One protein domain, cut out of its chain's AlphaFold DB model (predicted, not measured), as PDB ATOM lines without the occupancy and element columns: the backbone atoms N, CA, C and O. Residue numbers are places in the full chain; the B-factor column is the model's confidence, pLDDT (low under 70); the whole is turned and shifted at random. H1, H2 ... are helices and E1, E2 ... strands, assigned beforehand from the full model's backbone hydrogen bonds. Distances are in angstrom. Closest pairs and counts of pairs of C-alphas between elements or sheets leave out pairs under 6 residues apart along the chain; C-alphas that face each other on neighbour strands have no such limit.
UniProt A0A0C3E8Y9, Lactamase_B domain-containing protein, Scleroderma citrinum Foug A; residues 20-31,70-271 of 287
ATOM      1  N   LEU A  20     -25.592  24.855  48.782       96.69
ATOM      2  CA  LEU A  20     -26.267  24.254  47.636       96.69
ATOM      3  C   LEU A  20     -25.511  22.981  47.253       96.69
ATOM      4  O   LEU A  20     -24.290  23.031  47.058       96.69
ATOM      5  N   VAL A  21     -26.226  21.865  47.128       96.19
ATOM      6  CA  VAL A  21     -25.721  20.621  46.532       96.19
ATOM      7  C   VAL A  21     -26.557  20.285  45.316       96.19
ATOM      8  O   VAL A  21     -27.773  20.432  45.317       96.19
ATOM      9  N   ILE A  22     -25.876  19.832  44.271       95.19
ATOM     10  CA  ILE A  22     -26.494  19.445  43.011       95.19
ATOM     11  C   ILE A  22     -26.064  18.016  42.734       95.19
ATOM     12  O   ILE A  22     -24.865  17.738  42.641       95.19
ATOM     13  N   THR A  23     -27.033  17.119  42.599       94.62
ATOM     14  CA  THR A  23     -26.795  15.749  42.145       94.62
ATOM     15  C   THR A  23     -27.392  15.594  40.757       94.62
ATOM     16  O   THR A  23     -28.610  15.555  40.610       94.62
ATOM     17  N   PHE A  24     -26.541  15.509  39.739       93.69
ATOM     18  CA  PHE A  24     -26.977  15.215  38.376       93.69
ATOM     19  C   PHE A  24     -27.388  13.752  38.298       93.69
ATOM     20  O   PHE A  24     -26.564  12.861  38.504       93.69
ATOM     21  N   LEU A  25     -28.672  13.517  38.053       95.19
ATOM     22  CA  LEU A  25     -29.217  12.174  37.908       95.19
ATOM     23  C   LEU A  25     -29.205  11.742  36.454       95.19
ATOM     24  O   LEU A  25     -28.992  10.566  36.187       95.19
ATOM     25  N   ILE A  26     -29.438  12.658  35.517       95.00
ATOM     26  CA  ILE A  26     -29.438  12.363  34.086       95.00
ATOM     27  C   ILE A  26     -28.708  13.485  33.358       95.00
ATOM     28  O   ILE A  26     -29.019  14.660  33.540       95.00
ATOM     29  N   ASP A  27     -27.747  13.073  32.543       91.25
ATOM     30  CA  ASP A  27     -27.003  13.888  31.591       91.25
ATOM     31  C   ASP A  27     -26.655  12.987  30.392       91.25
ATOM     32  O   ASP A  27     -26.667  11.751  30.497       91.25
ATOM     33  N   ASN A  28     -26.323  13.597  29.257       87.69
ATOM     34  CA  ASN A  28     -25.995  12.910  28.012       87.69
ATOM     35  C   ASN A  28     -24.839  11.914  28.202       87.69
ATOM     36  O   ASN A  28     -24.859  10.822  27.631       87.69
ATOM     37  N   ASN A  29     -23.848  12.279  29.023       85.12
ATOM     38  CA  ASN A  29     -22.585  11.558  29.152       85.12
ATOM     39  C   ASN A  29     -22.215  11.310  30.621       85.12
ATOM     40  O   ASN A  29     -22.458  12.140  31.491       85.12
ATOM     41  N   ILE A  30     -21.526  10.194  30.877       84.06
ATOM     42  CA  ILE A  30     -20.844   9.924  32.149       84.06
ATOM     43  C   ILE A  30     -19.340   9.907  31.883       84.06
ATOM     44  O   ILE A  30     -18.860   9.137  31.053       84.06
ATOM     45  N   GLU A  31     -18.593  10.743  32.599       82.75
ATOM     46  CA  GLU A  31     -17.139  10.867  32.475       82.75
ATOM     47  C   GLU A  31     -16.481  10.619  33.836       82.75
ATOM     48  O   GLU A  31     -16.779  11.319  34.795       82.75
ATOM     49  N   CYS A  70     -26.273   5.376  34.208       92.50
ATOM     50  CA  CYS A  70     -26.085   5.430  32.758       92.50
ATOM     51  C   CYS A  70     -26.389   6.834  32.217       92.50
ATOM     52  O   CYS A  70     -27.338   7.478  32.668       92.50
ATOM     53  N   GLY A  71     -25.598   7.291  31.243       92.06
ATOM     54  CA  GLY A  71     -25.893   8.513  30.494       92.06
ATOM     55  C   GLY A  71     -27.071   8.292  29.547       92.06
ATOM     56  O   GLY A  71     -27.216   7.204  28.981       92.06
ATOM     57  N   ALA A  72     -27.914   9.306  29.390       93.56
ATOM     58  CA  ALA A  72     -29.073   9.274  28.508       93.56
ATOM     59  C   ALA A  72     -29.363  10.682  27.984       93.56
ATOM     60  O   ALA A  72     -29.132  11.661  28.688       93.56
ATOM     61  N   HIS A  73     -29.876  10.785  26.755       92.38
ATOM     62  CA  HIS A  73     -30.160  12.086  26.159       92.38
ATOM     63  C   HIS A  73     -31.336  12.775  26.850       92.38
ATOM     64  O   HIS A  73     -32.472  12.372  26.635       92.38
ATOM     65  N   GLY A  74     -31.050  13.774  27.677       93.19
ATOM     66  CA  GLY A  74     -32.019  14.499  28.490       93.19
ATOM     67  C   GLY A  74     -31.350  15.083  29.730       93.19
ATOM     68  O   GLY A  74     -30.126  15.032  29.861       93.19
ATOM     69  N   PHE A  75     -32.142  15.622  30.656       95.44
ATOM     70  CA  PHE A  75     -31.605  16.264  31.857       95.44
ATOM     71  C   PHE A  75     -32.417  15.941  33.109       95.44
ATOM     72  O   PHE A  75     -33.641  15.836  33.063       95.44
ATOM     73  N   SER A  76     -31.734  15.773  34.241       96.94
ATOM     74  CA  SER A  76     -32.355  15.766  35.564       96.94
ATOM     75  C   SER A  76     -31.321  16.064  36.642       96.94
ATOM     76  O   SER A  76     -30.252  15.443  36.675       96.94
ATOM     77  N   ALA A  77     -31.646  16.976  37.557       96.94
ATOM     78  CA  ALA A  77     -30.794  17.334  38.681       96.94
ATOM     79  C   ALA A  77     -31.600  17.449  39.979       96.94
ATOM     80  O   ALA A  77     -32.615  18.139  40.043       96.94
ATOM     81  N   LEU A  78     -31.116  16.804  41.039       98.19
ATOM     82  CA  LEU A  78     -31.611  17.015  42.394       98.19
ATOM     83  C   LEU A  78     -30.881  18.209  43.015       98.19
ATOM     84  O   LEU A  78     -29.658  18.187  43.167       98.19
ATOM     85  N   ILE A  79     -31.649  19.230  43.374       98.19
ATOM     86  CA  ILE A  79     -31.212  20.480  43.986       98.19
ATOM     87  C   ILE A  79     -31.521  20.398  45.483       98.19
ATOM     88  O   ILE A  79     -32.683  20.322  45.881       98.19
ATOM     89  N   GLU A  80     -30.477  20.429  46.305       98.50
ATOM     90  CA  GLU A  80     -30.573  20.494  47.763       98.50
ATOM     91  C   GLU A  80     -30.142  21.877  48.243       98.50
ATOM     92  O   GLU A  80     -29.017  22.317  47.984       98.50
ATOM     93  N   THR A  81     -31.041  22.560  48.947       98.50
ATOM     94  CA  THR A  81     -30.794  23.890  49.513       98.50
ATOM     95  C   THR A  81     -30.808  23.841  51.031       98.50
ATOM     96  O   THR A  81     -31.666  23.200  51.636       98.50
ATOM     97  N   GLU A  82     -29.855  24.533  51.652       98.25
ATOM     98  CA  GLU A  82     -29.683  24.547  53.103       98.25
ATOM     99  C   GLU A  82     -29.469  25.968  53.624       98.25
ATOM    100  O   GLU A  82     -28.648  26.730  53.103       98.25
ATOM    101  N   ILE A  83     -30.178  26.285  54.706       97.88
ATOM    102  CA  ILE A  83     -29.984  27.481  55.526       97.88
ATOM    103  C   ILE A  83     -29.684  27.017  56.953       97.88
ATOM    104  O   ILE A  83     -30.377  26.142  57.481       97.88
ATOM    105  N   GLU A  84     -28.675  27.601  57.595       96.25
ATOM    106  CA  GLU A  84     -28.269  27.240  58.951       96.25
ATOM    107  C   GLU A  84     -29.453  27.337  59.932       96.25
ATOM    108  O   GLU A  84     -30.150  28.348  60.032       96.25
ATOM    109  N   GLY A  85     -29.697  26.248  60.668       95.75
ATOM    110  CA  GLY A  85     -30.784  26.163  61.645       95.75
ATOM    111  C   GLY A  85     -32.182  25.913  61.060       95.75
ATOM    112  O   GLY A  85     -33.142  25.886  61.834       95.75
ATOM    113  N   LYS A  86     -32.316  25.699  59.744       96.56
ATOM    114  CA  LYS A  86     -33.567  25.290  59.084       96.56
ATOM    115  C   LYS A  86     -33.451  23.884  58.473       96.56
ATOM    116  O   LYS A  86     -32.337  23.428  58.216       96.56
ATOM    117  N   PRO A  87     -34.575  23.178  58.250       95.62
ATOM    118  CA  PRO A  87     -34.581  21.970  57.430       95.62
ATOM    119  C   PRO A  87     -34.041  22.248  56.019       95.62
ATOM    120  O   PRO A  87     -34.232  23.337  55.484       95.62
ATOM    121  N   SER A  88     -33.363  21.263  55.431       97.06
ATOM    122  CA  SER A  88     -32.968  21.286  54.021       97.06
ATOM    123  C   SER A  88     -34.183  21.067  53.125       97.06
ATOM    124  O   SER A  88     -35.047  20.264  53.485       97.06
ATOM    125  N   HIS A  89     -34.181  21.670  51.938       98.38
ATOM    126  CA  HIS A  89     -35.200  21.399  50.926       98.38
ATOM    127  C   HIS A  89     -34.641  20.651  49.726       98.38
ATOM    128  O   HIS A  89     -33.528  20.940  49.276       98.38
ATOM    129  N   LEU A  90     -35.444  19.738  49.176       98.69
ATOM    130  CA  LEU A  90     -35.097  18.932  48.006       98.69
ATOM    131  C   LEU A  90     -36.064  19.182  46.849       98.69
ATOM    132  O   LEU A  90     -37.248  18.850  46.923       98.69
ATOM    133  N   THR A  91     -35.528  19.713  45.752       98.75
ATOM    134  CA  THR A  91     -36.252  19.954  44.498       98.75
ATOM    135  C   THR A  91     -35.624  19.140  43.373       98.75
ATOM    136  O   THR A  91     -34.419  19.216  43.153       98.75
ATOM    137  N   LEU A  92     -36.424  18.371  42.639       98.69
ATOM    138  CA  LEU A  92     -35.981  17.685  41.427       98.69
ATOM    139  C   LEU A  92     -36.288  18.563  40.209       98.69
ATOM    140  O   LEU A  92     -37.450  18.822  39.919       98.69
ATOM    141  N   PHE A  93     -35.262  19.020  39.499       98.44
ATOM    142  CA  PHE A  93     -35.412  19.777  38.258       98.44
ATOM    143  C   PHE A  93     -35.239  18.842  37.060       98.44
ATOM    144  O   PHE A  93     -34.177  18.236  36.904       98.44
ATOM    145  N   ASP A  94     -36.283  18.733  36.239       98.06
ATOM    146  CA  ASP A  94     -36.455  17.742  35.172       98.06
ATOM    147  C   ASP A  94     -36.306  16.280  35.626       98.06
ATOM    148  O   ASP A  94     -35.900  15.951  36.742       98.06
ATOM    149  N   THR A  95     -36.689  15.357  34.751       97.94
ATOM    150  CA  THR A  95     -36.791  13.922  35.052       97.94
ATOM    151  C   THR A  95     -36.175  13.030  33.976       97.94
ATOM    152  O   THR A  95     -36.297  11.807  34.040       97.94
ATOM    153  N   GLY A  96     -35.469  13.630  33.017       95.62
ATOM    154  CA  GLY A  96     -34.803  12.951  31.914       95.62
ATOM    155  C   GLY A  96     -35.743  12.181  30.981       95.62
ATOM    156  O   GLY A  96     -36.966  12.328  31.057       95.62
ATOM    157  N   PRO A  97     -35.181  11.343  30.090       95.88
ATOM    158  CA  PRO A  97     -35.894  10.904  28.898       95.88
ATOM    159  C   PRO A  97     -36.755   9.675  29.049       95.88
ATOM    160  O   PRO A  97     -37.571   9.389  28.174       95.88
ATOM    161  N   ASP A  98     -36.561   8.892  30.102       96.94
ATOM    162  CA  ASP A  98     -37.257   7.629  30.228       96.94
ATOM    163  C   ASP A  98     -37.256   7.097  31.663       96.94
ATOM    164  O   ASP A  98     -36.447   7.467  32.518       96.94
ATOM    165  N   SER A  99     -38.178   6.169  31.910       97.50
ATOM    166  CA  SER A  99     -38.359   5.530  33.208       97.50
ATOM    167  C   SER A  99     -37.172   4.677  33.653       97.50
ATOM    168  O   SER A  99     -36.901   4.594  34.849       97.50
ATOM    169  N   LYS A 100     -36.448   4.038  32.727       97.19
ATOM    170  CA  LYS A 100     -35.349   3.121  33.058       97.19
ATOM    171  C   LYS A 100     -34.138   3.900  33.550       97.19
ATOM    172  O   LYS A 100     -33.588   3.542  34.588       97.19
ATOM    173  N   SER A 101     -33.761   4.954  32.832       96.69
ATOM    174  CA  SER A 101     -32.644   5.832  33.182       96.69
ATOM    175  C   SER A 101     -32.905   6.522  34.521       96.69
ATOM    176  O   SER A 101     -32.064   6.460  35.415       96.69
ATOM    177  N   MET A 102     -34.112   7.070  34.718       98.06
ATOM    178  CA  MET A 102     -34.508   7.676  35.994       98.06
ATOM    179  C   MET A 102     -34.455   6.675  37.154       98.06
ATOM    180  O   MET A 102     -33.793   6.930  38.159       98.06
ATOM    181  N   PHE A 103     -35.098   5.512  37.017       98.00
ATOM    182  CA  PHE A 103     -35.106   4.496  38.070       98.00
ATOM    183  C   PHE A 103     -33.696   4.009  38.420       98.00
ATOM    184  O   PHE A 103     -33.333   3.933  39.597       98.00
ATOM    185  N   ARG A 104     -32.887   3.697  37.398       96.69
ATOM    186  CA  ARG A 104     -31.513   3.219  37.570       96.69
ATOM    187  C   ARG A 104     -30.670   4.253  38.303       96.69
ATOM    188  O   ARG A 104     -30.074   3.919  39.323       96.69
ATOM    189  N   ASN A 105     -30.644   5.488  37.813       96.81
ATOM    190  CA  ASN A 105     -29.734   6.508  38.323       96.81
ATOM    191  C   ASN A 105     -30.157   6.987  39.719       96.81
ATOM    192  O   ASN A 105     -29.311   7.116  40.600       96.81
ATOM    193  N   ALA A 106     -31.460   7.144  39.982       97.12
ATOM    194  CA  ALA A 106     -31.951   7.472  41.322       97.12
ATOM    195  C   ALA A 106     -31.621   6.372  42.348       97.12
ATOM    196  O   ALA A 106     -31.214   6.675  43.473       97.12
ATOM    197  N   THR A 107     -31.733   5.098  41.954       95.62
ATOM    198  CA  THR A 107     -31.360   3.955  42.802       95.62
ATOM    199  C   THR A 107     -29.848   3.905  43.040       95.62
ATOM    200  O   THR A 107     -29.411   3.773  44.185       95.62
ATOM    201  N   ALA A 108     -29.045   4.055  41.980       93.25
ATOM    202  CA  ALA A 108     -27.582   4.069  42.033       93.25
ATOM    203  C   ALA A 108     -27.062   5.172  42.970       93.25
ATOM    204  O   ALA A 108     -26.268   4.908  43.879       93.25
ATOM    205  N   MET A 109     -27.611   6.380  42.821       93.00
ATOM    206  CA  MET A 109     -27.283   7.556  43.628       93.00
ATOM    207  C   MET A 109     -28.007   7.602  44.976       93.00
ATOM    208  O   MET A 109     -27.815   8.556  45.728       93.00
ATOM    209  N   ARG A 110     -28.791   6.572  45.327       93.81
ATOM    210  CA  ARG A 110     -29.520   6.456  46.607       93.81
ATOM    211  C   ARG A 110     -30.297   7.726  46.945       93.81
ATOM    212  O   ARG A 110     -30.271   8.193  48.084       93.81
ATOM    213  N   VAL A 111     -30.945   8.294  45.933       96.25
ATOM    214  CA  VAL A 111     -31.719   9.524  46.070       96.25
ATOM    215  C   VAL A 111     -32.792   9.309  47.140       96.25
ATOM    216  O   VAL A 111     -33.508   8.308  47.078       96.25
ATOM    217  N   PRO A 112     -32.937  10.221  48.117       97.19
ATOM    218  CA  PRO A 112     -33.997  10.139  49.115       97.19
ATOM    219  C   PRO A 112     -35.331  10.570  48.489       97.19
ATOM    220  O   PRO A 112     -35.850  11.645  48.779       97.19
ATOM    221  N   VAL A 113     -35.875   9.735  47.597       98.31
ATOM    222  CA  VAL A 113     -37.031  10.071  46.747       98.31
ATOM    223  C   VAL A 113     -38.241  10.545  47.543       98.31
ATOM    224  O   VAL A 113     -38.928  11.436  47.068       98.31
ATOM    225  N   ASP A 114     -38.463  10.029  48.755       98.44
ATOM    226  CA  ASP A 114     -39.587  10.396  49.629       98.44
ATOM    227  C   ASP A 114     -39.466  11.802  50.233       98.44
ATOM    228  O   ASP A 114     -40.474  12.398  50.614       98.44
ATOM    229  N   LEU A 115     -38.245  12.341  50.307       98.12
ATOM    230  CA  LEU A 115     -37.962  13.664  50.864       98.12
ATOM    231  C   LEU A 115     -38.032  14.782  49.818       98.12
ATOM    232  O   LEU A 115     -38.007  15.948  50.188       98.12
ATOM    233  N   VAL A 116     -38.118  14.452  48.525       98.69
ATOM    234  CA  VAL A 116     -38.264  15.462  47.469       98.69
ATOM    235  C   VAL A 116     -39.631  16.131  47.599       98.69
ATOM    236  O   VAL A 116     -40.664  15.464  47.529       98.69
ATOM    237  N   GLU A 117     -39.647  17.441  47.786       98.50
ATOM    238  CA  GLU A 117     -40.874  18.213  48.004       98.50
ATOM    239  C   GLU A 117     -41.522  18.612  46.682       98.50
ATOM    240  O   GLU A 117     -42.746  18.556  46.542       98.50
ATOM    241  N   THR A 118     -40.696  18.970  45.697       98.75
ATOM    242  CA  THR A 118     -41.156  19.514  44.419       98.75
ATOM    243  C   THR A 118     -40.374  18.926  43.250       98.75
ATOM    244  O   THR A 118     -39.147  18.848  43.287       98.75
ATOM    245  N   VAL A 119     -41.083  18.537  42.193       98.88
ATOM    246  CA  VAL A 119     -40.539  18.311  40.852       98.88
ATOM    247  C   VAL A 119     -40.860  19.541  40.014       98.88
ATOM    248  O   VAL A 119     -42.027  19.895  39.896       98.88
ATOM    249  N   VAL A 120     -39.859  20.180  39.418       98.69
ATOM    250  CA  VAL A 120     -40.036  21.297  38.483       98.69
ATOM    251  C   VAL A 120     -39.683  20.806  37.088       98.69
ATOM    252  O   VAL A 120     -38.571  20.331  36.870       98.69
ATOM    253  N   LEU A 121     -40.611  20.936  36.141       98.19
ATOM    254  CA  LEU A 121     -40.336  20.662  34.729       98.19
ATOM    255  C   LEU A 121     -39.918  21.950  34.016       98.19
ATOM    256  O   LEU A 121     -40.658  22.933  34.030       98.19
ATOM    257  N   SER A 122     -38.766  21.946  33.360       97.12
ATOM    258  CA  SER A 122     -38.275  23.079  32.581       97.12
ATOM    259  C   SER A 122     -39.207  23.395  31.413       97.12
ATOM    260  O   SER A 122     -39.606  24.542  31.258       97.12
ATOM    261  N   HIS A 123     -39.602  22.385  30.634       96.25
ATOM    262  CA  HIS A 123     -40.548  22.490  29.523       96.25
ATOM    263  C   HIS A 123     -41.100  21.116  29.120       96.25
ATOM    264  O   HIS A 123     -40.575  20.070  29.506       96.25
ATOM    265  N   TRP A 124     -42.146  21.109  28.296       96.62
ATOM    266  CA  TRP A 124     -42.781  19.903  27.772       96.62
ATOM    267  C   TRP A 124     -42.018  19.286  26.608       96.62
ATOM    268  O   TRP A 124     -42.407  19.377  25.443       96.62
ATOM    269  N   HIS A 125     -40.916  18.635  26.923       95.25
ATOM    270  CA  HIS A 125     -40.270  17.705  26.019       95.25
ATOM    271  C   HIS A 125     -39.996  16.395  26.741       95.25
ATOM    272  O   HIS A 125     -39.601  16.373  27.909       95.25
ATOM    273  N   TYR A 126     -40.199  15.285  26.034       95.94
ATOM    274  CA  TYR A 126     -40.155  13.968  26.654       95.94
ATOM    275  C   TYR A 126     -38.769  13.607  27.207       95.94
ATOM    276  O   TYR A 126     -38.679  12.852  28.169       95.94
ATOM    277  N   ASP A 127     -37.695  14.182  26.666       95.25
ATOM    278  CA  ASP A 127     -36.333  14.076  27.201       95.25
ATOM    279  C   ASP A 127     -36.131  14.763  28.568       95.25
ATOM    280  O   ASP A 127     -35.123  14.533  29.233       95.25
ATOM    281  N   HIS A 128     -37.127  15.519  29.039       96.94
ATOM    282  CA  HIS A 128     -37.183  16.162  30.356       96.94
ATOM    283  C   HIS A 128     -38.319  15.616  31.234       96.94
ATOM    284  O   HIS A 128     -38.196  15.581  32.459       96.94
ATOM    285  N   SER A 129     -39.430  15.169  30.645       98.06
ATOM    286  CA  SER A 129     -40.620  14.687  31.370       98.06
ATOM    287  C   SER A 129     -40.714  13.156  31.488       98.06
ATOM    288  O   SER A 129     -41.518  12.635  32.269       98.06
ATOM    289  N   GLY A 130     -39.916  12.413  30.717       97.88
ATOM    290  CA  GLY A 130     -40.088  10.979  30.482       97.88
ATOM    291  C   GLY A 130     -39.854  10.094  31.707       97.88
ATOM    292  O   GLY A 130     -40.431   9.006  31.804       97.88
ATOM    293  N   GLY A 131     -39.051  10.545  32.673       98.31
ATOM    294  CA  GLY A 131     -38.838   9.838  33.939       98.31
ATOM    295  C   GLY A 131     -39.840  10.177  35.045       98.31
ATOM    296  O   GLY A 131     -39.845   9.501  36.074       98.31
ATOM    297  N   MET A 132     -40.712  11.171  34.858       98.62
ATOM    298  CA  MET A 132     -41.541  11.751  35.923       98.62
ATOM    299  C   MET A 132     -42.454  10.738  36.610       98.62
ATOM    300  O   MET A 132     -42.448  10.624  37.836       98.62
ATOM    301  N   LEU A 133     -43.200   9.944  35.837       98.75
ATOM    302  CA  LEU A 133     -44.071   8.915  36.412       98.75
ATOM    303  C   LEU A 133     -43.257   7.833  37.129       98.75
ATOM    304  O   LEU A 133     -43.668   7.341  38.174       98.75
ATOM    305  N   SER A 134     -42.084   7.475  36.598       98.50
ATOM    306  CA  SER A 134     -41.195   6.508  37.252       98.50
ATOM    307  C   SER A 134     -40.675   7.032  38.584       98.50
ATOM    308  O   SER A 134     -40.610   6.274  39.545       98.50
ATOM    309  N   PHE A 135     -40.327   8.317  38.646       98.69
ATOM    310  CA  PHE A 135     -39.922   8.979  39.876       98.69
ATOM    311  C   PHE A 135     -41.027   8.944  40.932       98.69
ATOM    312  O   PHE A 135     -40.788   8.497  42.051       98.69
ATOM    313  N   LEU A 136     -42.248   9.335  40.564       98.62
ATOM    314  CA  LEU A 136     -43.387   9.328  41.483       98.62
ATOM    315  C   LEU A 136     -43.704   7.914  41.996       98.62
ATOM    316  O   LEU A 136     -43.919   7.740  43.191       98.62
ATOM    317  N   HIS A 137     -43.631   6.892  41.137       98.25
ATOM    318  CA  HIS A 137     -43.835   5.496  41.542       98.25
ATOM    319  C   HIS A 137     -42.732   4.922  42.447       98.25
ATOM    320  O   HIS A 137     -42.969   3.905  43.097       98.25
ATOM    321  N   MET A 138     -41.536   5.523  42.491       98.12
ATOM    322  CA  MET A 138     -40.492   5.120  43.448       98.12
ATOM    323  C   MET A 138     -40.799   5.579  44.873       98.12
ATOM    324  O   MET A 138     -40.213   5.042  45.813       98.12
ATOM    325  N   ARG A 139     -41.679   6.570  45.038       98.06
ATOM    326  CA  ARG A 139     -42.014   7.116  46.350       98.06
ATOM    327  C   ARG A 139     -42.914   6.169  47.134       98.06
ATOM    328  O   ARG A 139     -43.808   5.523  46.585       98.06
ATOM    329  N   SER A 140     -42.711   6.140  48.441       97.12
ATOM    330  CA  SER A 140     -43.542   5.399  49.381       97.12
ATOM    331  C   SER A 140     -44.945   6.009  49.463       97.12
ATOM    332  O   SER A 140     -45.131   7.222  49.376       97.12
ATOM    333  N   HIS A 141     -45.962   5.172  49.671       92.06
ATOM    334  CA  HIS A 141     -47.361   5.617  49.751       92.06
ATOM    335  C   HIS A 141     -47.629   6.573  50.935       92.06
ATOM    336  O   HIS A 141     -48.544   7.394  50.876       92.06
ATOM    337  N   ASP A 142     -46.868   6.443  52.022       94.19
ATOM    338  CA  ASP A 142     -46.937   7.262  53.238       94.19
ATOM    339  C   ASP A 142     -45.984   8.467  53.230       94.19
ATOM    340  O   ASP A 142     -46.017   9.271  54.164       94.19
ATOM    341  N   ALA A 143     -45.169   8.625  52.180       95.25
ATOM    342  CA  ALA A 143     -44.337   9.806  52.014       95.25
ATOM    343  C   ALA A 143     -45.210  11.076  51.931       95.25
ATOM    344  O   ALA A 143     -46.341  11.027  51.423       95.25
ATOM    345  N   PRO A 144     -44.697  12.239  52.374       95.12
ATOM    346  CA  PRO A 144     -45.331  13.519  52.091       95.12
ATOM    347  C   PRO A 144     -45.650  13.658  50.599       95.12
ATOM    348  O   PRO A 144     -44.954  13.109  49.740       95.12
ATOM    349  N   LYS A 145     -46.720  14.379  50.271       92.56
ATOM    350  CA  LYS A 145     -47.080  14.600  48.871       92.56
ATOM    351  C   LYS A 145     -46.012  15.440  48.172       92.56
ATOM    352  O   LYS A 145     -45.481  16.375  48.758       92.56
ATOM    353  N   CYS A 146     -45.723  15.081  46.924       98.00
ATOM    354  CA  CYS A 146     -44.777  15.789  46.072       98.00
ATOM    355  C   CYS A 146     -45.546  16.713  45.132       98.00
ATOM    356  O   CYS A 146     -46.433  16.242  44.412       98.00
ATOM    357  N   VAL A 147     -45.218  18.001  45.141       98.81
ATOM    358  CA  VAL A 147     -45.726  18.952  44.149       98.81
ATOM    359  C   VAL A 147     -45.004  18.709  42.829       98.81
ATOM    360  O   VAL A 147     -43.796  18.505  42.801       98.81
ATOM    361  N   VAL A 148     -45.739  18.722  41.727       98.81
ATOM    362  CA  VAL A 148     -45.203  18.675  40.371       98.81
ATOM    363  C   VAL A 148     -45.573  19.997  39.715       98.81
ATOM    364  O   VAL A 148     -46.716  20.201  39.308       98.81
ATOM    365  N   ASP A 149     -44.600  20.901  39.687       98.69
ATOM    366  CA  ASP A 149     -44.723  22.261  39.190       98.69
ATOM    367  C   ASP A 149     -44.481  22.312  37.679       98.69
ATOM    368  O   ASP A 149     -43.397  21.982  37.177       98.69
ATOM    369  N   LEU A 150     -45.504  22.735  36.938       98.56
ATOM    370  CA  LEU A 150     -45.582  22.601  35.485       98.56
ATOM    371  C   LEU A 150     -46.012  23.910  34.819       98.56
ATOM    372  O   LEU A 150     -46.814  24.676  35.351       98.56
ATOM    373  N   HIS A 151     -45.556  24.130  33.587       97.69
ATOM    374  CA  HIS A 151     -46.175  25.140  32.736       97.69
ATOM    375  C   HIS A 151     -47.529  24.608  32.216       97.69
ATOM    376  O   HIS A 151     -47.603  23.442  31.811       97.69
ATOM    377  N   PRO A 152     -48.617  25.403  32.196       97.44
ATOM    378  CA  PRO A 152     -49.933  24.908  31.781       97.44
ATOM    379  C   PRO A 152     -50.065  24.611  30.280       97.44
ATOM    380  O   PRO A 152     -50.933  23.820  29.915       97.44
ATOM    381  N   ASP A 153     -49.245  25.222  29.414       95.94
ATOM    382  CA  ASP A 153     -49.276  24.997  27.955       95.94
ATOM    383  C   ASP A 153     -48.603  23.669  27.570       95.94
ATOM    384  O   ASP A 153     -47.534  23.640  26.963       95.94
ATOM    385  N   ARG A 154     -49.221  22.554  27.974       95.62
ATOM    386  CA  ARG A 154     -48.798  21.203  27.598       95.62
ATOM    387  C   ARG A 154     -49.250  20.891  26.162       95.62
ATOM    388  O   ARG A 154     -50.459  20.808  25.928       95.62
ATOM    389  N   PRO A 155     -48.339  20.634  25.208       94.12
ATOM    390  CA  PRO A 155     -48.707  20.238  23.854       94.12
ATOM    391  C   PRO A 155     -49.278  18.809  23.818       94.12
ATOM    392  O   PRO A 155     -48.872  17.940  24.588       94.12
ATOM    393  N   THR A 156     -50.189  18.525  22.878       93.75
ATOM    394  CA  THR A 156     -50.631  17.141  22.604       93.75
ATOM    395  C   THR A 156     -49.464  16.288  22.106       93.75
ATOM    396  O   THR A 156     -49.302  15.139  22.518       93.75
ATOM    397  N   ALA A 157     -48.653  16.848  21.205       94.88
ATOM    398  CA  ALA A 157     -47.431  16.231  20.715       94.88
ATOM    399  C   ALA A 157     -46.464  17.291  20.182       94.88
ATOM    400  O   ALA A 157     -46.887  18.314  19.636       94.88
ATOM    401  N   ARG A 158     -45.170  16.985  20.264       95.81
ATOM    402  CA  ARG A 158     -44.099  17.721  19.591       95.81
ATOM    403  C   ARG A 158     -43.374  16.837  18.594       95.81
ATOM    404  O   ARG A 158     -43.372  15.610  18.713       95.81
ATOM    405  N   GLY A 159     -42.793  17.458  17.578       95.56
ATOM    406  CA  GLY A 159     -42.135  16.753  16.492       95.56
ATOM    407  C   GLY A 159     -41.066  17.579  15.802       95.56
ATOM    408  O   GLY A 159     -40.830  18.739  16.132       95.56
ATOM    409  N   ILE A 160     -40.424  16.931  14.834       96.06
ATOM    410  CA  ILE A 160     -39.304  17.471  14.072       96.06
ATOM    411  C   ILE A 160     -39.726  17.551  12.608       96.06
ATOM    412  O   ILE A 160     -40.011  16.533  11.972       96.06
ATOM    413  N   ALA A 161     -39.744  18.767  12.080       97.06
ATOM    414  CA  ALA A 161     -39.888  19.059  10.666       97.06
ATOM    415  C   ALA A 161     -38.515  19.276  10.021       97.06
ATOM    416  O   ALA A 161     -37.615  19.850  10.635       97.06
ATOM    417  N   ILE A 162     -38.350  18.858   8.765       94.94
ATOM    418  CA  ILE A 162     -37.069  19.000   8.052       94.94
ATOM    419  C   ILE A 162     -37.027  20.198   7.096       94.94
ATOM    420  O   ILE A 162     -38.028  20.502   6.441       94.94
ATOM    421  N   PRO A 163     -35.857  20.845   6.936       91.88
ATOM    422  CA  PRO A 163     -35.652  21.844   5.892       91.88
ATOM    423  C   PRO A 163     -35.740  21.222   4.480       91.88
ATOM    424  O   PRO A 163     -35.577  20.010   4.326       91.88
ATOM    425  N   PRO A 164     -35.941  22.035   3.421       91.88
ATOM    426  CA  PRO A 164     -36.034  23.499   3.442       91.88
ATOM    427  C   PRO A 164     -37.449  24.043   3.686       91.88
ATOM    428  O   PRO A 164     -37.578  25.215   4.017       91.88
ATOM    429  N   THR A 165     -38.501  23.237   3.505       91.06
ATOM    430  CA  THR A 165     -39.891  23.723   3.596       91.06
ATOM    431  C   THR A 165     -40.494  23.586   4.989       91.06
ATOM    432  O   THR A 165     -41.456  24.282   5.288       91.06
ATOM    433  N   TYR A 166     -39.958  22.698   5.837       92.56
ATOM    434  CA  TYR A 166     -40.532  22.347   7.141       92.56
ATOM    435  C   TYR A 166     -41.981  21.825   7.076       92.56
ATOM    436  O   TYR A 166     -42.680  21.782   8.084       92.56
ATOM    437  N   GLU A 167     -42.428  21.363   5.904       91.38
ATOM    438  CA  GLU A 167     -43.758  20.765   5.711       91.38
ATOM    439  C   GLU A 167     -43.771  19.255   6.008       91.38
ATOM    440  O   GLU A 167     -44.822  18.669   6.259       91.38
ATOM    441  N   THR A 168     -42.603  18.605   5.976       95.06
ATOM    442  CA  THR A 168     -42.467  17.166   6.245       95.06
ATOM    443  C   THR A 168     -42.048  16.930   7.688       95.06
ATOM    444  O   THR A 168     -40.934  17.287   8.072       95.06
ATOM    445  N   ILE A 169     -42.919  16.280   8.464       96.25
ATOM    446  CA  ILE A 169     -42.625  15.838   9.833       96.25
ATOM    447  C   ILE A 169     -41.960  14.463   9.776       96.25
ATOM    448  O   ILE A 169     -42.562  13.502   9.300       96.25
ATOM    449  N   ILE A 170     -40.720  14.365  10.253       96.38
ATOM    450  CA  ILE A 170     -39.921  13.127  10.197       96.38
ATOM    451  C   ILE A 170     -39.960  12.318  11.491       96.38
ATOM    452  O   ILE A 170     -39.564  11.155  11.509       96.38
ATOM    453  N   GLY A 171     -40.427  12.924  12.579       95.56
ATOM    454  CA  GLY A 171     -40.479  12.282  13.880       95.56
ATOM    455  C   GLY A 171     -41.375  13.047  14.834       95.56
ATOM    456  O   GLY A 171     -41.478  14.270  14.758       95.56
ATOM    457  N   ARG A 172     -42.012  12.308  15.737       95.25
ATOM    458  CA  ARG A 172     -42.687  12.856  16.912       95.25
ATOM    459  C   ARG A 172     -41.961  12.372  18.156       95.25
ATOM    460  O   ARG A 172     -41.543  11.213  18.196       95.25
ATOM    461  N   LEU A 173     -41.862  13.229  19.162       94.94
ATOM    462  CA  LEU A 173     -41.449  12.801  20.489       94.94
ATOM    463  C   LEU A 173     -42.520  11.862  21.083       94.94
ATOM    464  O   LEU A 173     -43.688  11.874  20.650       94.94
ATOM    465  N   PRO A 174     -42.150  11.000  22.046       96.19
ATOM    466  CA  PRO A 174     -43.136  10.309  22.864       96.19
ATOM    467  C   PRO A 174     -44.049  11.319  23.577       96.19
ATOM    468  O   PRO A 174     -43.706  12.488  23.727       96.19
ATOM    469  N   ALA A 175     -45.246  10.882  23.962       95.19
ATOM    470  CA  ALA A 175     -46.201  11.774  24.607       95.19
ATOM    471  C   ALA A 175     -45.786  12.026  26.058       95.19
ATOM    472  O   ALA A 175     -45.636  11.069  26.818       95.19
ATOM    473  N   ASP A 176     -45.653  13.294  26.441       97.44
ATOM    474  CA  ASP A 176     -45.465  13.693  27.834       97.44
ATOM    475  C   ASP A 176     -46.626  13.195  28.714       97.44
ATOM    476  O   ASP A 176     -47.762  13.076  28.225       97.44
ATOM    477  N   PRO A 177     -46.403  12.926  30.013       97.75
ATOM    478  CA  PRO A 177     -47.485  12.535  30.906       97.75
ATOM    479  C   PRO A 177     -48.580  13.613  30.940       97.75
ATOM    480  O   PRO A 177     -48.303  14.812  30.888       97.75
ATOM    481  N   THR A 178     -49.845  13.193  30.985       98.12
ATOM    482  CA  THR A 178     -50.957  14.127  31.210       98.12
ATOM    483  C   THR A 178     -51.002  14.523  32.683       98.12
ATOM    484  O   THR A 178     -50.465  13.813  33.535       98.12
ATOM    485  N   PHE A 179     -51.674  15.629  33.002       98.50
ATOM    486  CA  PHE A 179     -51.861  16.039  34.394       98.50
ATOM    487  C   PHE A 179     -52.546  14.937  35.219       98.50
ATOM    488  O   PHE A 179     -52.116  14.641  36.328       98.50
ATOM    489  N   GLU A 180     -53.520  14.239  34.636       98.50
ATOM    490  CA  GLU A 180     -54.243  13.141  35.285       98.50
ATOM    491  C   GLU A 180     -53.337  11.934  35.552       98.50
ATOM    492  O   GLU A 180     -53.464  11.283  36.586       98.50
ATOM    493  N   LEU A 181     -52.400  11.623  34.642       98.44
ATOM    494  CA  LEU A 181     -51.416  10.559  34.865       98.44
ATOM    495  C   LEU A 181     -50.453  10.909  36.005       98.44
ATOM    496  O   LEU A 181     -50.075  10.025  36.772       98.44
ATOM    497  N   ILE A 182     -50.075  12.182  36.129       98.69
ATOM    498  CA  ILE A 182     -49.210  12.676  37.208       98.69
ATOM    499  C   ILE A 182     -49.932  12.574  38.557       98.69
ATOM    500  O   ILE A 182     -49.369  12.052  39.523       98.69
ATOM    501  N   GLU A 183     -51.193  13.006  38.616       98.50
ATOM    502  CA  GLU A 183     -52.034  12.888  39.813       98.50
ATOM    503  C   GLU A 183     -52.274  11.421  40.196       98.50
ATOM    504  O   GLU A 183     -52.154  11.050  41.366       98.50
ATOM    505  N   ALA A 184     -52.543  10.556  39.212       98.12
ATOM    506  CA  ALA A 184     -52.723   9.120  39.426       98.12
ATOM    507  C   ALA A 184     -51.450   8.431  39.946       98.12
ATOM    508  O   ALA A 184     -51.549   7.480  40.723       98.12
ATOM    509  N   ALA A 185     -50.267   8.924  39.568       97.81
ATOM    510  CA  ALA A 185     -48.983   8.467  40.099       97.81
ATOM    511  C   ALA A 185     -48.676   9.016  41.511       97.81
ATOM    512  O   ALA A 185     -47.665   8.652  42.106       97.81
ATOM    513  N   GLY A 186     -49.547   9.865  42.070       97.25
ATOM    514  CA  GLY A 186     -49.473  10.353  43.448       97.25
ATOM    515  C   GLY A 186     -48.907  11.764  43.618       97.25
ATOM    516  O   GLY A 186     -48.828  12.223  44.764       97.25
ATOM    517  N   GLY A 187     -48.547  12.443  42.522       98.25
ATOM    518  CA  GLY A 187     -48.122  13.845  42.525       98.25
ATOM    519  C   GLY A 187     -49.288  14.820  42.720       98.25
ATOM    520  O   GLY A 187     -50.445  14.482  42.484       98.25
ATOM    521  N   ILE A 188     -48.982  16.042  43.153       98.56
ATOM    522  CA  ILE A 188     -49.920  17.171  43.179       98.56
ATOM    523  C   ILE A 188     -49.538  18.107  42.040       98.56
ATOM    524  O   ILE A 188     -48.463  18.694  42.074       98.56
ATOM    525  N   VAL A 189     -50.397  18.246  41.034       98.75
ATOM    526  CA  VAL A 189     -50.124  19.130  39.896       98.75
ATOM    527  C   VAL A 189     -50.369  20.586  40.287       98.75
ATOM    528  O   VAL A 189     -51.497  20.971  40.597       98.75
ATOM    529  N   GLU A 190     -49.330  21.408  40.178       98.56
ATOM    530  CA  GLU A 190     -49.426  22.866  40.248       98.56
ATOM    531  C   GLU A 190     -48.980  23.473  38.917       98.56
ATOM    532  O   GLU A 190     -48.060  22.983  38.263       98.56
ATOM    533  N   LYS A 191     -49.694  24.509  38.466       98.44
ATOM    534  CA  LYS A 191     -49.512  25.086  37.130       98.44
ATOM    535  C   LYS A 191     -49.242  26.575  37.226       98.44
ATOM    536  O   LYS A 191     -50.114  27.319  37.673       98.44
ATOM    537  N   HIS A 192     -48.093  27.009  36.716       97.06
ATOM    538  CA  HIS A 192     -47.653  28.398  36.804       97.06
ATOM    539  C   HIS A 192     -47.102  28.906  35.466       97.06
ATOM    540  O   HIS A 192     -46.257  28.268  34.838       97.06
ATOM    541  N   THR A 193     -47.581  30.079  35.039       95.56
ATOM    542  CA  THR A 193     -47.027  30.845  33.902       95.56
ATOM    543  C   THR A 193     -46.084  31.959  34.352       95.56
ATOM    544  O   THR A 193     -45.265  32.425  33.566       95.56
ATOM    545  N   GLU A 194     -46.212  32.391  35.607       94.75
ATOM    546  CA  GLU A 194     -45.460  33.495  36.198       94.75
ATOM    547  C   GLU A 194     -44.344  32.987  37.112       94.75
ATOM    548  O   GLU A 194     -44.396  31.875  37.651       94.75
ATOM    549  N   GLY A 195     -43.348  33.849  37.314       94.19
ATOM    550  CA  GLY A 195     -42.267  33.595  38.253       94.19
ATOM    551  C   GLY A 195     -42.765  33.489  39.690       94.19
ATOM    552  O   GLY A 195     -43.569  34.308  40.136       94.19
ATOM    553  N   HIS A 196     -42.277  32.492  40.419       96.31
ATOM    554  CA  HIS A 196     -42.666  32.232  41.800       96.31
ATOM    555  C   HIS A 196     -41.548  31.503  42.550       96.31
ATOM    556  O   HIS A 196     -40.548  31.082  41.974       96.31
ATOM    557  N   THR A 197     -41.698  31.384  43.863       97.06
ATOM    558  CA  THR A 197     -40.718  30.734  44.737       97.06
ATOM    559  C   THR A 197     -41.302  29.478  45.364       97.06
ATOM    560  O   THR A 197     -42.460  29.485  45.779       97.06
ATOM    561  N   ILE A 198     -40.478  28.445  45.501       97.38
ATOM    562  CA  ILE A 198     -40.797  27.169  46.158       97.38
ATOM    563  C   ILE A 198     -39.794  26.906  47.293       97.38
ATOM    564  O   ILE A 198     -38.875  27.705  47.488       97.38
ATOM    565  N   ALA A 199     -39.955  25.798  48.029       96.88
ATOM    566  CA  ALA A 199     -38.991  25.346  49.042       96.88
ATOM    567  C   ALA A 199     -38.658  26.435  50.088       96.88
ATOM    568  O   ALA A 199     -37.518  26.868  50.214       96.88
ATOM    569  N   ASP A 200     -39.681  26.984  50.758       96.06
ATOM    570  CA  ASP A 200     -39.559  28.140  51.670       96.06
ATOM    571  C   ASP A 200     -38.772  29.327  51.082       96.06
ATOM    572  O   ASP A 200     -38.068  30.074  51.769       96.06
ATOM    573  N   ALA A 201     -38.951  29.504  49.777       96.81
ATOM    574  CA  ALA A 201     -38.346  30.518  48.943       96.81
ATOM    575  C   ALA A 201     -36.828  30.428  48.752       96.81
ATOM    576  O   ALA A 201     -36.205  31.432  48.416       96.81
ATOM    577  N   THR A 202     -36.226  29.246  48.895       97.69
ATOM    578  CA  THR A 202     -34.812  29.011  48.546       97.69
ATOM    579  C   THR A 202     -34.584  28.758  47.054       97.69
ATOM    580  O   THR A 202     -33.458  28.891  46.572       97.69
ATOM    581  N   VAL A 203     -35.641  28.412  46.312       97.69
ATOM    582  CA  VAL A 203     -35.602  28.175  44.863       97.69
ATOM    583  C   VAL A 203     -36.647  29.056  44.183       97.69
ATOM    584  O   VAL A 203     -37.824  29.046  44.545       97.69
ATOM    585  N   TYR A 204     -36.225  29.813  43.173       97.50
ATOM    586  CA  TYR A 204     -37.117  30.542  42.273       97.50
ATOM    587  C   TYR A 204     -37.345  29.728  41.001       97.50
ATOM    588  O   TYR A 204     -36.385  29.203  40.443       97.50
ATOM    589  N   VAL A 205     -38.586  29.661  40.526       96.62
ATOM    590  CA  VAL A 205     -38.985  29.093  39.234       96.62
ATOM    591  C   VAL A 205     -39.435  30.249  38.347       96.62
ATOM    592  O   VAL A 205     -40.251  31.073  38.762       96.62
ATOM    593  N   SER A 206     -38.900  30.347  37.132       95.31
ATOM    594  CA  SER A 206     -39.272  31.417  36.208       95.31
ATOM    595  C   SER A 206     -40.650  31.195  35.582       95.31
ATOM    596  O   SER A 206     -41.123  30.070  35.447       95.31
ATOM    597  N   GLY A 207     -41.256  32.286  35.115       90.50
ATOM    598  CA  GLY A 207     -42.272  32.214  34.067       90.50
ATOM    599  C   GLY A 207     -41.639  32.027  32.685       90.50
ATOM    600  O   GLY A 207     -40.480  31.611  32.576       90.50
ATOM    601  N   ALA A 208     -42.383  32.400  31.644       88.81
ATOM    602  CA  ALA A 208     -41.895  32.381  30.266       88.81
ATOM    603  C   ALA A 208     -40.609  33.213  30.089       88.81
ATOM    604  O   ALA A 208     -40.501  34.341  30.581       88.81
ATOM    605  N   ILE A 209     -39.645  32.671  29.343       90.69
ATOM    606  CA  ILE A 209     -38.376  33.342  29.038       90.69
ATOM    607  C   ILE A 209     -38.559  34.208  27.777       90.69
ATOM    608  O   ILE A 209     -38.764  33.670  26.686       90.69
ATOM    609  N   PRO A 210     -38.490  35.549  27.873       90.12
ATOM    610  CA  PRO A 210     -38.727  36.411  26.722       90.12
ATOM    611  C   PRO A 210     -37.552  36.348  25.738       90.12
ATOM    612  O   PRO A 210     -36.401  36.507  26.136       90.12
ATOM    613  N   ARG A 211     -37.847  36.183  24.442       90.06
ATOM    614  CA  ARG A 211     -36.860  36.313  23.357       90.06
ATOM    615  C   ARG A 211     -36.761  37.789  22.969       90.06
ATOM    616  O   ARG A 211     -37.666  38.331  22.335       90.06
ATOM    617  N   VAL A 212     -35.719  38.472  23.433       92.94
ATOM    618  CA  VAL A 212     -35.559  39.936  23.310       92.94
ATOM    619  C   VAL A 212     -34.441  40.340  22.354       92.94
ATOM    620  O   VAL A 212     -34.296  41.520  22.031       92.94
ATOM    621  N   THR A 213     -33.654  39.375  21.888       89.56
ATOM    622  CA  THR A 213     -32.547  39.576  20.960       89.56
ATOM    623  C   THR A 213     -32.819  38.888  19.619       89.56
ATOM    624  O   THR A 213     -33.450  37.833  19.578       89.56
ATOM    625  N   PRO A 214     -32.331  39.442  18.493       89.94
ATOM    626  CA  PRO A 214     -32.616  38.876  17.172       89.94
ATOM    627  C   PRO A 214     -32.066  37.467  16.921       89.94
ATOM    628  O   PRO A 214     -32.513  36.826  15.982       89.94
ATOM    629  N   PHE A 215     -31.089  36.999  17.704       89.00
ATOM    630  CA  PHE A 215     -30.474  35.678  17.515       89.00
ATOM    631  C   PHE A 215     -31.203  34.550  18.264       89.00
ATOM    632  O   PHE A 215     -30.842  33.386  18.116       89.00
ATOM    633  N   GLU A 216     -32.222  34.862  19.071       88.88
ATOM    634  CA  GLU A 216     -33.028  33.884  19.813       88.88
ATOM    635  C   GLU A 216     -34.102  33.233  18.918       88.88
ATOM    636  O   GLU A 216     -35.298  33.250  19.214       88.88
ATOM    637  N   GLU A 217     -33.672  32.656  17.794       88.31
ATOM    638  CA  GLU A 217     -34.550  32.093  16.756       88.31
ATOM    639  C   GLU A 217     -35.214  30.762  17.163       88.31
ATOM    640  O   GLU A 217     -36.171  30.324  16.526       88.31
ATOM    641  N   GLY A 218     -34.762  30.145  18.261       90.12
ATOM    642  CA  GLY A 218     -35.288  28.878  18.772       90.12
ATOM    643  C   GLY A 218     -34.724  27.649  18.053       90.12
ATOM    644  O   GLY A 218     -33.661  27.711  17.442       90.12
ATOM    645  N   LEU A 219     -35.429  26.520  18.155       90.00
ATOM    646  CA  LEU A 219     -35.096  25.233  17.550       90.00
ATOM    647  C   LEU A 219     -35.652  25.143  16.114       90.00
ATOM    648  O   LEU A 219     -36.864  24.965  15.935       90.00
ATOM    649  N   PRO A 220     -34.808  25.202  15.067       92.12
ATOM    650  CA  PRO A 220     -35.282  25.071  13.694       92.12
ATOM    651  C   PRO A 220     -35.934  23.704  13.468       92.12
ATOM    652  O   PRO A 220     -35.361  22.666  13.792       92.12
ATOM    653  N   GLY A 221     -37.131  23.700  12.882       94.44
ATOM    654  CA  GLY A 221     -37.906  22.478  12.659       94.44
ATOM    655  C   GLY A 221     -38.718  21.996  13.863       94.44
ATOM    656  O   GLY A 221     -39.442  21.013  13.722       94.44
ATOM    657  N   GLY A 222     -38.667  22.685  15.008       95.50
ATOM    658  CA  GLY A 222     -39.581  22.434  16.121       95.50
ATOM    659  C   GLY A 222     -41.034  22.683  15.711       95.50
ATOM    660  O   GLY A 222     -41.374  23.755  15.196       95.50
ATOM    661  N   VAL A 223     -41.897  21.684  15.910       96.56
ATOM    662  CA  VAL A 223     -43.337  21.778  15.634       96.56
ATOM    663  C   VAL A 223     -44.171  21.203  16.778       96.56
ATOM    664  O   VAL A 223     -43.800  20.193  17.379       96.56
ATOM    665  N   ARG A 224     -45.349  21.788  17.015       95.50
ATOM    666  CA  ARG A 224     -46.394  21.239  17.897       95.50
ATOM    667  C   ARG A 224     -47.598  20.772  17.092       95.50
ATOM    668  O   ARG A 224     -47.976  21.408  16.103       95.50
ATOM    669  N   PHE A 225     -48.226  19.694  17.537       94.56
ATOM    670  CA  PHE A 225     -49.526  19.263  17.038       94.56
ATOM    671  C   PHE A 225     -50.636  20.018  17.776       94.56
ATOM    672  O   PHE A 225     -50.639  20.080  19.005       94.56
ATOM    673  N   VAL A 226     -51.565  20.597  17.020       90.12
ATOM    674  CA  VAL A 226     -52.734  21.325  17.518       90.12
ATOM    675  C   VAL A 226     -53.974  20.609  17.006       90.12
ATOM    676  O   VAL A 226     -54.149  20.457  15.796       90.12
ATOM    677  N   GLU A 227     -54.815  20.155  17.926       86.50
ATOM    678  CA  GLU A 227     -56.130  19.608  17.597       86.50
ATOM    679  C   GLU A 227     -57.027  20.725  17.046       86.50
ATOM    680  O   GLU A 227     -56.927  21.880  17.460       86.50
ATOM    681  N   ASP A 228     -57.848  20.403  16.050       77.31
ATOM    682  CA  ASP A 228     -58.775  21.348  15.434       77.31
ATOM    683  C   ASP A 228     -60.196  20.997  15.875       77.31
ATOM    684  O   ASP A 228     -60.694  19.917  15.565       77.31
ATOM    685  N   ASP A 229     -60.864  21.922  16.564       66.06
ATOM    686  CA  ASP A 229     -62.247  21.751  17.028       66.06
ATOM    687  C   ASP A 229     -63.248  21.565  15.866       66.06
ATOM    688  O   ASP A 229     -64.407  21.196  16.080       66.06
ATOM    689  N   HIS A 230     -62.835  21.845  14.624       62.09
ATOM    690  CA  HIS A 230     -63.681  21.819  13.432       62.09
ATOM    691  C   HIS A 230     -63.334  20.718  12.418       62.09
ATOM    692  O   HIS A 230     -64.032  20.602  11.405       62.09
ATOM    693  N   SER A 231     -62.319  19.883  12.665       56.81
ATOM    694  CA  SER A 231     -61.996  18.748  11.793       56.81
ATOM    695  C   SER A 231     -61.501  17.525  12.573       56.81
ATOM    696  O   SER A 231     -60.864  17.642  13.610       56.81
ATOM    697  N   GLU A 232     -61.766  16.315  12.064       59.62
ATOM    698  CA  GLU A 232     -61.299  15.058  12.685       59.62
ATOM    699  C   GLU A 232     -59.762  14.876  12.633       59.62
ATOM    700  O   GLU A 232     -59.236  13.886  13.141       59.62
ATOM    701  N   CYS A 233     -59.025  15.818  12.032       72.06
ATOM    702  CA  CYS A 233     -57.579  15.757  11.849       72.06
ATOM    703  C   CYS A 233     -56.918  17.040  12.373       72.06
ATOM    704  O   CYS A 233     -57.020  18.091  11.748       72.06
ATOM    705  N   GLY A 234     -56.175  16.950  13.481       84.75
ATOM    706  CA  GLY A 234     -55.329  18.058  13.938       84.75
ATOM    707  C   GLY A 234     -54.193  18.397  12.956       84.75
ATOM    708  O   GLY A 234     -53.931  17.677  11.988       84.75
ATOM    709  N   ARG A 235     -53.492  19.506  13.212       91.69
ATOM    710  CA  ARG A 235     -52.443  20.054  12.335       91.69
ATOM    711  C   ARG A 235     -51.129  20.290  13.070       91.69
ATOM    712  O   ARG A 235     -51.112  20.674  14.235       91.69
ATOM    713  N   TRP A 236     -50.022  20.143  12.352       94.12
ATOM    714  CA  TRP A 236     -48.707  20.564  12.833       94.12
ATOM    715  C   TRP A 236     -48.507  22.062  12.610       94.12
ATOM    716  O   TRP A 236     -48.855  22.602  11.560       94.12
ATOM    717  N   THR A 237     -47.951  22.737  13.608       94.94
ATOM    718  CA  THR A 237     -47.662  24.173  13.584       94.94
ATOM    719  C   THR A 237     -46.243  24.422  14.058       94.94
ATOM    720  O   THR A 237     -45.752  23.707  14.929       94.94
ATOM    721  N   SER A 238     -45.576  25.408  13.463       95.62
ATOM    722  CA  SER A 238     -44.217  25.785  13.848       95.62
ATOM    723  C   SER A 238     -44.186  26.272  15.299       95.62
ATOM    724  O   SER A 238     -44.979  27.132  15.678       95.62
ATOM    725  N   GLU A 239     -43.279  25.711  16.095       95.12
ATOM    726  CA  GLU A 239     -43.046  26.072  17.496       95.12
ATOM    727  C   GLU A 239     -41.534  26.051  17.799       95.12
ATOM    728  O   GLU A 239     -41.063  25.233  18.586       95.12
ATOM    729  N   PRO A 240     -40.724  26.917  17.163       93.31
ATOM    730  CA  PRO A 240     -39.280  26.896  17.374       93.31
ATOM    731  C   PRO A 240     -38.895  27.426  18.761       93.31
ATOM    732  O   PRO A 240     -37.889  27.014  19.323       93.31
ATOM    733  N   HIS A 241     -39.677  28.341  19.337       93.06
ATOM    734  CA  HIS A 241     -39.265  29.067  20.539       93.06
ATOM    735  C   HIS A 241     -39.546  28.359  21.864       93.06
ATOM    736  O   HIS A 241     -38.968  28.798  22.857       93.06
ATOM    737  N   ILE A 242     -40.406  27.327  21.879       93.00
ATOM    738  CA  ILE A 242     -40.747  26.539  23.079       93.00
ATOM    739  C   ILE A 242     -41.088  27.481  24.253       93.00
ATOM    740  O   ILE A 242     -40.325  27.668  25.194       93.00
ATOM    741  N   MET A 243     -42.212  28.196  24.138       94.38
ATOM    742  CA  MET A 243     -42.526  29.317  25.041       94.38
ATOM    743  C   MET A 243     -42.970  28.890  26.449       94.38
ATOM    744  O   MET A 243     -43.121  29.740  27.322       94.38
ATOM    745  N   ASP A 244     -43.166  27.593  26.666       95.00
ATOM    746  CA  ASP A 244     -43.372  26.955  27.965       95.00
ATOM    747  C   ASP A 244     -42.060  26.690  28.727       95.00
ATOM    748  O   ASP A 244     -42.115  26.168  29.837       95.00
ATOM    749  N   GLU A 245     -40.900  27.037  28.153       94.56
ATOM    750  CA  GLU A 245     -39.597  26.913  28.806       94.56
ATOM    751  C   GLU A 245     -39.446  27.828  30.024       94.56
ATOM    752  O   GLU A 245     -39.740  29.028  29.987       94.56
ATOM    753  N   ARG A 246     -38.931  27.230  31.102       94.94
ATOM    754  CA  ARG A 246     -38.673  27.832  32.408       94.94
ATOM    755  C   ARG A 246     -37.306  27.401  32.940       94.94
ATOM    756  O   ARG A 246     -36.799  26.327  32.618       94.94
ATOM    757  N   TYR A 247     -36.726  28.229  33.801       95.19
ATOM    758  CA  TYR A 247     -35.496  27.943  34.538       95.19
ATOM    759  C   TYR A 247     -35.740  28.005  36.047       95.19
ATOM    760  O   TYR A 247     -36.710  28.615  36.504       95.19
ATOM    761  N   THR A 248     -34.831  27.425  36.832       95.50
ATOM    762  CA  THR A 248     -34.779  27.655  38.283       95.50
ATOM    763  C   THR A 248     -33.534  28.424  38.697       95.50
ATOM    764  O   THR A 248     -32.511  28.369  38.016       95.50
ATOM    765  N   VAL A 249     -33.621  29.169  39.799       96.00
ATOM    766  CA  VAL A 249     -32.518  29.962  40.358       96.00
ATOM    767  C   VAL A 249     -32.387  29.714  41.850       96.00
ATOM    768  O   VAL A 249     -33.381  29.716  42.573       96.00
ATOM    769  N   VAL A 250     -31.144  29.586  42.307       96.56
ATOM    770  CA  VAL A 250     -30.772  29.584  43.726       96.56
ATOM    771  C   VAL A 250     -29.741  30.684  43.964       96.56
ATOM    772  O   VAL A 250     -28.732  30.742  43.261       96.56
ATOM    773  N   ASP A 251     -29.970  31.554  44.952       95.88
ATOM    774  CA  ASP A 251     -28.965  32.520  45.412       95.88
ATOM    775  C   ASP A 251     -28.119  31.888  46.516       95.88
ATOM    776  O   ASP A 251     -28.629  31.556  47.582       95.88
ATOM    777  N   VAL A 252     -26.826  31.693  46.269       95.69
ATOM    778  CA  VAL A 252     -25.908  31.104  47.246       95.69
ATOM    779  C   VAL A 252     -25.101  32.217  47.898       95.69
ATOM    780  O   VAL A 252     -24.319  32.912  47.236       95.69
ATOM    781  N   ALA A 253     -25.252  32.356  49.216       94.31
ATOM    782  CA  ALA A 253     -24.639  33.413  50.001       94.31
ATOM    783  C   ALA A 253     -23.123  33.495  49.744       94.31
ATOM    784  O   ALA A 253     -22.370  32.531  49.892       94.31
ATOM    785  N   GLY A 254     -22.670  34.669  49.296       92.62
ATOM    786  CA  GLY A 254     -21.262  34.929  48.982       92.62
ATOM    787  C   GLY A 254     -20.728  34.281  47.696       92.62
ATOM    788  O   GLY A 254     -19.550  34.470  47.394       92.62
ATOM    789  N   LYS A 255     -21.551  33.550  46.928       91.12
ATOM    790  CA  LYS A 255     -21.169  32.934  45.640       91.12
ATOM    791  C   LYS A 255     -21.971  33.465  44.447       91.12
ATOM    792  O   LYS A 255     -21.424  33.517  43.349       91.12
ATOM    793  N   GLY A 256     -23.206  33.920  44.659       92.44
ATOM    794  CA  GLY A 256     -24.079  34.468  43.617       92.44
ATOM    795  C   GLY A 256     -25.159  33.486  43.164       92.44
ATOM    796  O   GLY A 256     -25.471  32.529  43.868       92.44
ATOM    797  N   LEU A 257     -25.731  33.740  41.986       93.81
ATOM    798  CA  LEU A 257     -26.870  32.978  41.474       93.81
ATOM    799  C   LEU A 257     -26.403  31.733  40.718       93.81
ATOM    800  O   LEU A 257     -25.509  31.814  39.873       93.81
ATOM    801  N   VAL A 258     -27.055  30.605  40.974       94.38
ATOM    802  CA  VAL A 258     -26.936  29.374  40.190       94.38
ATOM    803  C   VAL A 258     -28.250  29.156  39.458       94.38
ATOM    804  O   VAL A 258     -29.298  29.089  40.097       94.38
ATOM    805  N   ILE A 259     -28.192  29.085  38.128       93.75
ATOM    806  CA  ILE A 259     -29.363  28.973  37.253       93.75
ATOM    807  C   ILE A 259     -29.358  27.601  36.579       93.75
ATOM    808  O   ILE A 259     -28.345  27.226  35.987       93.75
ATOM    809  N   PHE A 260     -30.487  26.894  36.621       92.88
ATOM    810  CA  PHE A 260     -30.713  25.638  35.900       92.88
ATOM    811  C   PHE A 260     -31.700  25.874  34.765       92.88
ATOM    812  O   PHE A 260     -32.816  26.332  35.003       92.88
ATOM    813  N   SER A 261     -31.289  25.555  33.540       89.38
ATOM    814  CA  SER A 261     -32.114  25.660  32.333       89.38
ATOM    815  C   SER A 261     -32.191  24.316  31.615       89.38
ATOM    816  O   SER A 261     -31.356  23.440  31.844       89.38
ATOM    817  N   ALA A 262     -33.199  24.163  30.758       71.94
ATOM    818  CA  ALA A 262     -33.558  22.898  30.134       71.94
ATOM    819  C   ALA A 262     -32.406  22.222  29.378       71.94
ATOM    820  O   ALA A 262     -32.178  21.033  29.528       71.94
ATOM    821  N   TYR A 263     -31.608  22.965  28.614       64.31
ATOM    822  CA  TYR A 263     -30.580  22.385  27.740       64.31
ATOM    823  C   TYR A 263     -29.292  21.930  28.463       64.31
ATOM    824  O   TYR A 263     -28.222  21.891  27.861       64.31
ATOM    825  N   GLY A 264     -29.366  21.608  29.760       47.34
ATOM    826  CA  GLY A 264     -28.236  21.114  30.556       47.34
ATOM    827  C   GLY A 264     -27.184  22.174  30.901       47.34
ATOM    828  O   GLY A 264     -26.167  21.868  31.522       47.34
ATOM    829  N   TYR A 265     -27.414  23.439  30.540       53.53
ATOM    830  CA  TYR A 265     -26.522  24.531  30.912       53.53
ATOM    831  C   TYR A 265     -26.851  25.016  32.321       53.53
ATOM    832  O   TYR A 265     -27.927  25.569  32.574       53.53
ATOM    833  N   ILE A 266     -25.882  24.857  33.222       55.66
ATOM    834  CA  ILE A 266     -25.845  25.598  34.479       55.66
ATOM    835  C   ILE A 266     -25.021  26.853  34.268       55.66
ATOM    836  O   ILE A 266     -23.828  26.788  33.959       55.66
ATOM    837  N   LEU A 267     -25.652  28.001  34.487       54.50
ATOM    838  CA  LEU A 267     -24.965  29.281  34.518       54.50
ATOM    839  C   LEU A 267     -24.776  29.709  35.973       54.50
ATOM    840  O   LEU A 267     -25.745  29.918  36.701       54.50
ATOM    841  N   ILE A 268     -23.517  29.862  36.388       59.50
ATOM    842  CA  ILE A 268     -23.171  30.493  37.664       59.50
ATOM    843  C   ILE A 268     -22.882  31.967  37.387       59.50
ATOM    844  O   ILE A 268     -21.906  32.298  36.712       59.50
ATOM    845  N   VAL A 269     -23.722  32.854  37.918       65.94
ATOM    846  CA  VAL A 269     -23.530  34.305  37.841       65.94
ATOM    847  C   VAL A 269     -22.987  34.801  39.180       65.94
ATOM    848  O   VAL A 269     -23.729  35.012  40.142       65.94
ATOM    849  N   CYS A 270     -21.670  34.999  39.238       52.59
ATOM    850  CA  CYS A 270     -20.996  35.545  40.412       52.59
ATOM    851  C   CYS A 270     -21.186  37.069  40.487       52.59
ATOM    852  O   CYS A 270     -20.774  37.791  39.579       52.59
ATOM    853  N   TYR A 271     -21.722  37.577  41.599       48.88
ATOM    854  CA  TYR A 271     -21.753  39.014  41.892       48.88
ATOM    855  C   TYR A 271     -20.729  39.336  42.986       48.88
ATOM    856  O   TYR A 271     -20.858  38.874  44.117       48.88
TER     857      TYR A 271
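This is residues 20 to 31 and 70 to 271 of the 287 residues of the protein "Lactamase_B domain-containing protein" of Scleroderma citrinum Foug A (UniProt A0A0C3E8Y9). Two sheets are stacked as a sandwich, with H1, H3 and H4 in a row on the side of the larger sheet that is away from the smaller one. At one end of this body a small lobe, the curled sheet of E6, E7, E11 and E12, makes much of the length, and residues 228 to 233 stick out from it. The printed part has 214 residues, with four named helices and fifteen named strands in the order E1 E2 E3 H1 E4 H2 H3 E5 E6 E7 H4 E8 E9 E10 E11 E12 E13 E14 E15; its class is mixed, helices and strands, with under half of the residues in named elements. The sandwich pairs the mixed sheet E1 E2 E3 E4 E5 E8 with the antiparallel sheet E9 E10 E13 E14 E15, and the lobe's sheet, E7 E6 E11 E12, is antiparallel too. The whole is compact, with a radius of gyration of the C-alphas of 17.7 A and spans of 57 by 43 by 36 A.

The largest sheet holds E1, residues 20 to 26 and 18.3 A long, from C-alpha 20 at (-26.267, 24.254, 47.636); E2, residues 76 to 82, 19.8 A; E3, 89 to 93, 12.8 A; E4, 118 to 120; E5, 147 to 150; and E8, 188 to 191. The helices are H1, residues 99 to 108, 14.0 A, from C-alpha 99 at (-38.359, 5.530, 33.208); H2, 126 to 129; H3, 132 to 138, 10.1 A; and H4, 179 to 184. The second sheet holds E9, residues 196 to 198; E10, 203 to 205; E13, 248 to 252, 13.1 A; E14, 256 to 260, 13.5 A; and E15, 266 to 269, ending with C-alpha 269 at (-23.530, 34.305, 37.841). The third holds E6, residues 157 to 161, 12.9 A; E7, 169 to 172; E11, 222 to 226, 13.3 A; and E12, 235 to 238.

The largest sheet is strongly twisted, with E1 and E8 as edge strands. E1 and E2 are antiparallel, with N 23 and O 78 2.9 A apart, and E2 and E3 form a hairpin, with N 79 and O 91 at 2.8 A. E3, E4, E5 and E8 are parallel, neighbour to neighbour, with N 92 and O 118 at 2.8 A, N 119 and O 147 at 2.8 A, and N 148 and O 188 at 2.7 A. E3, H1, E4 and E4, H2 H3, E5 are strand-helix-strand units, two parallel neighbour strands with helices between, and their crossovers are right-handed. H4 is on this sheet at a height of 9.0 A, over E8 and along the strands, at 1 degrees to E8 on the local plane. H1 is on it too, with Leu 25 and Asn 105 the closest C-alphas of E1 and H1, 5.7 A apart; H2 and H3 only graze it. H3 touches H1 at a steep tilt of 47 degrees, C-alphas 99 and 134 being closest at 5.0 A, and H4 at a shallow tilt of 10 degrees, C-alphas 133 and 182 at 6.4 A. Every O i to N i+4 pair is within hydrogen-bond range in H1, H3 and H4; H2 is too short for one. The second sheet forms a sandwich, two sheets face to face, with the largest: the facing parts are 10.2 A centre to centre and their strands stand at 35 degrees. E9 and E10 form a hairpin, with N 198 and O 203 at 2.9 A, and N 204 and O 249, between E10 and E13, are also 2.9 A apart. E13, E14 and E15 make a meander, each strand the antiparallel neighbour of the one before, with N 250 and O 258 at 2.9 A and N 269 and O 257 at 2.8 A. In the third sheet, N 170 and O 160 join the hairpin E6 and E7 at 2.9 A, N 225 and O 157 are 2.8 A apart between E11 and E6, and N 237 and O 224 are 2.8 A apart in the hairpin E11 and E12. E5 and E6 are apart, as are E12 and E13.

The C-alphas farthest apart are those of Gly 85 and Ser 231, 59.3 A. Residues 32 to 69 are cut out, and C-alphas 31 and 70 are 10.5 A apart across the cut. Of the links printed whole, E10 to E11 is long, with 16 residues. The mean pLDDT of the printed part is 92.7, and residues 229 to 232 and 263 to 271 are under 70.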